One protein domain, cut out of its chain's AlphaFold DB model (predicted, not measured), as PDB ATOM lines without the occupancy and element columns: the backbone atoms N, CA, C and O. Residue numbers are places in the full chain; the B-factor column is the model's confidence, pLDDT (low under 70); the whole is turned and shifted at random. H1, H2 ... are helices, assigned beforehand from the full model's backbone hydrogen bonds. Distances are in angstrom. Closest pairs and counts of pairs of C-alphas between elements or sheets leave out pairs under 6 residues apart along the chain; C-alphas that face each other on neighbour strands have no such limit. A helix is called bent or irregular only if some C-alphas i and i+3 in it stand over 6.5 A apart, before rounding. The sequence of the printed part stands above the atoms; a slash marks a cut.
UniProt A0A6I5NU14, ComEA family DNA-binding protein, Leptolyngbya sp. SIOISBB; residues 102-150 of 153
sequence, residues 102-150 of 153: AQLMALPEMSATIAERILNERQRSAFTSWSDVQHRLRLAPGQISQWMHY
ATOM      1  N   ALA A 102     150.848 130.934-310.041       78.06
ATOM      2  CA  ALA A 102     151.244 131.180-308.659       78.06
ATOM      3  C   ALA A 102     150.107 131.817-307.843       78.06
ATOM      4  O   ALA A 102     149.811 131.355-306.745       78.06
ATOM      5  N   GLN A 103     149.414 132.810-308.411       80.38
ATOM      6  CA  GLN A 103     148.281 133.470-307.755       80.38
ATOM      7  C   GLN A 103     147.071 132.535-307.599       80.38
ATOM      8  O   GLN A 103     146.389 132.579-306.580       80.38
ATOM      9  N   LEU A 104     146.804 131.661-308.580       86.31
ATOM     10  CA  LEU A 104     145.765 130.637-308.439       86.31
ATOM     11  C   LEU A 104     146.106 129.680-307.296       86.31
ATOM     12  O   LEU A 104     145.259 129.430-306.448       86.31
ATOM     13  N   MET A 105     147.343 129.186-307.250       85.25
ATOM     14  CA  MET A 105     147.810 128.245-306.225       85.25
ATOM     15  C   MET A 105     147.840 128.835-304.808       85.25
ATOM     16  O   MET A 105     147.896 128.073-303.848       85.25
ATOM     17  N   ALA A 106     147.773 130.160-304.671       82.62
ATOM     18  CA  ALA A 106     147.632 130.838-303.385       82.62
ATOM     19  C   ALA A 106     146.182 130.862-302.858       82.62
ATOM     20  O   ALA A 106     145.964 131.180-301.689       82.62
ATOM     21  N   LEU A 107     145.183 130.532-303.689       82.69
ATOM     22  CA  LEU A 107     143.781 130.486-303.266       82.69
ATOM     23  C   LEU A 107     143.515 129.275-302.363       82.69
ATOM     24  O   LEU A 107     144.063 128.191-302.593       82.69
ATOM     25  N   PRO A 108     142.623 129.414-301.367       82.88
ATOM     26  CA  PRO A 108     142.270 128.301-300.500       82.88
ATOM     27  C   PRO A 108     141.625 127.171-301.306       82.88
ATOM     28  O   PRO A 108     140.882 127.408-302.260       82.88
ATOM     29  N   GLU A 109     141.952 125.933-300.935       85.50
ATOM     30  CA  GLU A 109     141.470 124.709-301.592       85.50
ATOM     31  C   GLU A 109     141.809 124.607-303.098       85.50
ATOM     32  O   GLU A 109     141.295 123.729-303.798       85.50
ATOM     33  N   MET A 110     142.709 125.459-303.616       88.50
ATOM     34  CA  MET A 110     143.206 125.324-304.981       88.50
ATOM     35  C   MET A 110     144.098 124.088-305.109       88.50
ATOM     36  O   MET A 110     145.004 123.853-304.312       88.50
ATOM     37  N   SER A 111     143.880 123.323-306.177       90.31
ATOM     38  CA  SER A 111     144.777 122.244-306.594       90.31
ATOM     39  C   SER A 111     145.365 122.537-307.968       90.31
ATOM     40  O   SER A 111     144.731 123.200-308.793       90.31
ATOM     41  N   ALA A 112     146.546 121.980-308.251       88.25
ATOM     42  CA  ALA A 112     147.206 122.122-309.549       88.25
ATOM     43  C   ALA A 112     146.288 121.711-310.715       88.25
ATOM     44  O   ALA A 112     146.210 122.403-311.725       88.25
ATOM     45  N   THR A 113     145.502 120.644-310.538       92.44
ATOM     46  CA  THR A 113     144.539 120.169-311.541       92.44
ATOM     47  C   THR A 113     143.442 121.194-311.835       92.44
ATOM     48  O   THR A 113     143.044 121.366-312.985       92.44
ATOM     49  N   ILE A 114     142.928 121.885-310.815       91.62
ATOM     50  CA  ILE A 114     141.922 122.937-311.005       91.62
ATOM     51  C   ILE A 114     142.566 124.165-311.657       91.62
ATOM     52  O   ILE A 114     141.996 124.704-312.607       91.62
ATOM     53  N   ALA A 115     143.755 124.568-311.204       91.38
ATOM     54  CA  ALA A 115     144.489 125.698-311.766       91.38
ATOM     55  C   ALA A 115     144.771 125.496-313.266       91.38
ATOM     56  O   ALA A 115     144.444 126.362-314.073       91.38
ATOM     57  N   GLU A 116     145.270 124.326-313.674       90.81
ATOM     58  CA  GLU A 116     145.481 123.991-315.090       90.81
ATOM     59  C   GLU A 116     144.187 124.050-315.909       90.81
ATOM     60  O   GLU A 116     144.175 124.558-317.033       90.81
ATOM     61  N   ARG A 117     143.069 123.573-315.350       93.62
ATOM     62  CA  ARG A 117     141.765 123.650-316.022       93.62
ATOM     63  C   ARG A 117     141.295 125.092-316.187       93.62
ATOM     64  O   ARG A 117     140.782 125.416-317.252       93.62
ATOM     65  N   ILE A 118     141.508 125.958-315.195       92.94
ATOM     66  CA  ILE A 118     141.216 127.400-315.297       92.94
ATOM     67  C   ILE A 118     142.018 128.022-316.445       92.94
ATOM     68  O   ILE A 118     141.441 128.720-317.281       92.94
ATOM     69  N   LEU A 119     143.325 127.750-316.510       90.56
ATOM     70  CA  LEU A 119     144.212 128.282-317.549       90.56
ATOM     71  C   LEU A 119     143.806 127.804-318.948       90.56
ATOM     72  O   LEU A 119     143.753 128.609-319.876       90.56
ATOM     73  N   ASN A 120     143.477 126.520-319.091       91.19
ATOM     74  CA  ASN A 120     143.038 125.950-320.363       91.19
ATOM     75  C   ASN A 120     141.673 126.494-320.796       91.19
ATOM     76  O   ASN A 120     141.490 126.864-321.953       91.19
ATOM     77  N   GLU A 121     140.703 126.568-319.886       93.62
ATOM     78  CA  GLU A 121     139.361 127.052-320.206       93.62
ATOM     79  C   GLU A 121     139.382 128.536-320.595       93.62
ATOM     80  O   GLU A 121     138.851 128.897-321.648       93.62
ATOM     81  N   ARG A 122     140.060 129.403-319.833       91.38
ATOM     82  CA  ARG A 122     140.088 130.841-320.154       91.38
ATOM     83  C   ARG A 122     140.773 131.161-321.487       91.38
ATOM     84  O   ARG A 122     140.441 132.166-322.106       91.38
ATOM     85  N   GLN A 123     141.697 130.307-321.946       87.38
ATOM     86  CA  GLN A 123     142.304 130.432-323.278       87.38
ATOM     87  C   GLN A 123     141.299 130.177-324.407       87.38
ATOM     88  O   GLN A 123     141.438 130.749-325.486       87.38
ATOM     89  N   ARG A 124     140.280 129.337-324.178       90.00
ATOM     90  CA  ARG A 124     139.206 129.084-325.155       90.00
ATOM     91  C   ARG A 124     138.232 130.256-325.211       90.00
ATOM     92  O   ARG A 124     137.813 130.662-326.289       90.00
ATOM     93  N   SER A 125     137.874 130.778-324.043       87.56
ATOM     94  CA  SER A 125     137.073 131.987-323.873       87.56
ATOM     95  C   SER A 125     137.127 132.436-322.417       87.56
ATOM     96  O   SER A 125     137.101 131.598-321.509       87.56
ATOM     97  N   ALA A 126     137.141 133.750-322.192       88.75
ATOM     98  CA  ALA A 126     137.053 134.314-320.849       88.75
ATOM     99  C   ALA A 126     135.782 133.831-320.133       88.75
ATOM    100  O   ALA A 126     134.724 133.670-320.749       88.75
ATOM    101  N   PHE A 127     135.893 133.598-318.830       92.38
ATOM    102  CA  PHE A 127     134.747 133.335-317.975       92.38
ATOM    103  C   PHE A 127     133.907 134.599-317.825       92.38
ATOM    104  O   PHE A 127     134.454 135.688-317.666       92.38
ATOM    105  N   THR A 128     132.587 134.445-317.860       91.94
ATOM    106  CA  THR A 128     131.647 135.584-317.829       91.94
ATOM    107  C   THR A 128     130.888 135.718-316.512       91.94
ATOM    108  O   THR A 128     130.327 136.771-316.220       91.94
ATOM    109  N   SER A 129     130.834 134.648-315.716       92.31
ATOM    110  CA  SER A 129     130.190 134.634-314.403       92.31
ATOM    111  C   SER A 129     130.671 133.453-313.559       92.31
ATOM    112  O   SER A 129     131.189 132.467-314.080       92.31
ATOM    113  N   TRP A 130     130.427 133.491-312.250       91.00
ATOM    114  CA  TRP A 130     130.708 132.353-311.367       91.00
ATOM    115  C   TRP A 130     129.910 131.089-311.719       91.00
ATOM    116  O   TRP A 130     130.405 129.980-311.528       91.00
ATOM    117  N   SER A 131     128.711 131.235-312.293       90.88
ATOM    118  CA  SER A 131     127.932 130.098-312.800       90.88
ATOM    119  C   SER A 131     128.608 129.448-314.013       90.88
ATOM    120  O   SER A 131     128.692 128.221-314.087       90.88
ATOM    121  N   ASP A 132     129.164 130.264-314.912       94.06
ATOM    122  CA  ASP A 132     129.953 129.810-316.062       94.06
ATOM    123  C   ASP A 132     131.222 129.063-315.611       94.06
ATOM    124  O   ASP A 132     131.483 127.942-316.051       94.06
ATOM    125  N   VAL A 133     131.947 129.622-314.633       92.88
ATOM    126  CA  VAL A 133     133.099 128.965-313.986       92.88
ATOM    127  C   VAL A 133     132.701 127.603-313.417       92.88
ATOM    128  O   VAL A 133     133.349 126.599-313.716       92.88
ATOM    129  N   GLN A 134     131.616 127.540-312.640       93.19
ATOM    130  CA  GLN A 134     131.143 126.297-312.031       93.19
ATOM    131  C   GLN A 134     130.818 125.234-313.085       93.19
ATOM    132  O   GLN A 134     131.221 124.080-312.941       93.19
ATOM    133  N   HIS A 135     130.112 125.621-314.151       92.06
ATOM    134  CA  HIS A 135     129.678 124.703-315.197       92.06
ATOM    135  C   HIS A 135     130.864 124.168-316.013       92.06
ATOM    136  O   HIS A 135     131.001 122.956-316.201       92.06
ATOM    137  N   ARG A 136     131.764 125.054-316.452       93.81
ATOM    138  CA  ARG A 136     132.933 124.691-317.273       93.81
ATOM    139  C   ARG A 136     133.961 123.884-316.487       93.81
ATOM    140  O   ARG A 136     134.484 122.883-316.978       93.81
ATOM    141  N   LEU A 137     134.197 124.257-315.231       91.19
ATOM    142  CA  LEU A 137     135.122 123.542-314.351       91.19
ATOM    143  C   LEU A 137     134.466 122.361-313.621       91.19
ATOM    144  O   LEU A 137     135.171 121.594-312.963       91.19
ATOM    145  N   ARG A 138     133.158 122.129-313.793       90.81
ATOM    146  CA  ARG A 138     132.402 121.045-313.137       90.81
ATOM    147  C   ARG A 138     132.664 120.989-311.624       90.81
ATOM    148  O   ARG A 138     132.930 119.920-311.081       90.81
ATOM    149  N   LEU A 139     132.667 122.155-310.981       88.19
ATOM    150  CA  LEU A 139     132.965 122.299-309.554       88.19
ATOM    151  C   LEU A 139     131.689 122.209-308.718       88.19
ATOM    152  O   LEU A 139     130.604 122.575-309.176       88.19
ATOM    153  N   ALA A 140     131.823 121.757-307.472       84.62
ATOM    154  CA  ALA A 140     130.732 121.829-306.511       84.62
ATOM    155  C   ALA A 140     130.516 123.287-306.047       84.62
ATOM    156  O   ALA A 140     131.490 124.035-305.926       84.62
ATOM    157  N   PRO A 141     129.276 123.698-305.710       76.00
ATOM    158  CA  PRO A 141     128.979 125.073-305.282       76.00
ATOM    159  C   PRO A 141     129.810 125.551-304.077       76.00
ATOM    160  O   PRO A 141     130.177 126.722-303.986       76.00
ATOM    161  N   GLY A 142     130.153 124.638-303.163       79.50
ATOM    162  CA  GLY A 142     130.975 124.957-301.991       79.50
ATOM    163  C   GLY A 142     132.412 125.354-302.340       79.50
ATOM    164  O   GLY A 142     132.967 126.233-301.690       79.50
ATOM    165  N   GLN A 143     132.983 124.780-303.405       77.56
ATOM    166  CA  GLN A 143     134.385 125.001-303.783       77.56
ATOM    167  C   GLN A 143     134.621 126.411-304.335       77.56
ATOM    168  O   GLN A 143     135.647 127.022-304.067       77.56
ATOM    169  N   ILE A 144     133.655 126.960-305.076       85.38
ATOM    170  CA  ILE A 144     133.776 128.312-305.646       85.38
ATOM    171  C   ILE A 144     133.487 129.416-304.623       85.38
ATOM    172  O   ILE A 144     133.969 130.534-304.785       85.38
ATOM    173  N   SER A 145     132.727 129.114-303.564       85.12
ATOM    174  CA  SER A 145     132.256 130.118-302.601       85.12
ATOM    175  C   SER A 145     133.414 130.814-301.884       85.12
ATOM    176  O   SER A 145     133.381 132.027-301.701       85.12
ATOM    177  N   GLN A 146     134.477 130.077-301.548       80.38
ATOM    178  CA  GLN A 146     135.665 130.670-300.933       80.38
ATOM    179  C   GLN A 146     136.406 131.596-301.904       80.38
ATOM    180  O   GLN A 146     136.863 132.661-301.507       80.38
ATOM    181  N   TRP A 147     136.476 131.245-303.190       86.12
ATOM    182  CA  TRP A 147     137.177 132.047-304.196       86.12
ATOM    183  C   TRP A 147     136.453 133.349-304.530       86.12
ATOM    184  O   TRP A 147     137.113 134.333-304.851       86.12
ATOM    185  N   MET A 148     135.124 133.396-304.397       85.81
ATOM    186  CA  MET A 148     134.331 134.614-304.610       85.81
ATOM    187  C   MET A 148     134.734 135.768-303.682       85.81
ATOM    188  O   MET A 148     134.517 136.927-304.025       85.81
ATOM    189  N   HIS A 149     135.328 135.470-302.523       82.00
ATOM    190  CA  HIS A 149     135.844 136.490-301.608       82.00
ATOM    191  C   HIS A 149     137.159 137.118-302.080       82.00
ATOM    192  O   HIS A 149     137.493 138.222-301.657       82.00
ATOM    193  N   TYR A 150     137.890 136.421-302.946       78.81
ATOM    194  CA  TYR A 150     139.247 136.781-303.348       78.81
ATOM    195  C   TYR A 150     139.357 137.181-304.818       78.81
ATOM    196  O   TYR A 150     140.316 137.840-305.202       78.81
TER     197      TYR A 150
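Overview. This is residues 102 to 150 of the 153 residues of the protein "ComEA family DNA-binding protein" of Leptolyngbya sp. SIOISBB (UniProt A0A6I5NU14). The printed part folds back on itself into two sides: the longest helix, H2, makes one side with the short H1 near its beginning, and H3 and H4 make the other. H3 is set crosswise to H2 and packs on it, while H4 is apart from both H1 and H2, leaving that end of the U more open. The 49 printed residues include four named helices, H1, H2, H3 and H4 in chain order, and no named strand; the class is all helix. The whole is compact, with a radius of gyration of the C-alphas of 10.1 A and spans of 25 by 22 by 16 A.

Arrangement. H1, residues 102 to 105, and H2, residues 112 to 124, only just touch, with 3 pairs of C-alphas within 8 A; the closest are those of Leu 104 and Ala 115, 6.1 A apart. H2 touches H1 with residues 112 to 115 alone. H2 touches H3, residues 130 to 137, about perpendicular at 75 degrees; their closest C-alphas, of Arg 117 and Leu 137, are 6.9 A apart. H3 and H4, residues 141 to 147, only just touch, with 3 pairs of C-alphas within 8 A; the closest are those of Gln 134 and Pro 141, 7.2 A apart. They run opposite ways at a steep tilt of 69 degrees, only just short of about perpendicular. H1 and H3 are apart. In H3 every O i to N i+4 pair is within hydrogen-bond range, in H2 8 of 9 are, and in H4 0 of 3, beside 2 of 4 O i to N i+3 pairs; H1 is too short for an O i to N i+4 pair.

Along the chain. H1 begins at C-alpha 102, (151.244, 131.180, -308.659), and is 5.1 A long from first to last C-alpha. H2 measures 18.9 A and ends at C-alpha 124, (139.206, 129.084, -325.155). H3 measures 10.3 A. H4 measures 10.8 A and ends at C-alpha 147, (137.177, 132.047, -304.196); it is neither bent nor irregular, but only just: C-alphas 143 and 146 are 6.5 A apart.

Size, cuts and confidence. The two C-alphas farthest apart, those of Arg 124 and Gly 142, are 24.9 A apart. The printed part has no cut. The links H2 to H3 and H3 to H4 are tight, and H1 to H2 is short. Mean pLDDT of the printed part is 87.8, and no printed residue is under 70.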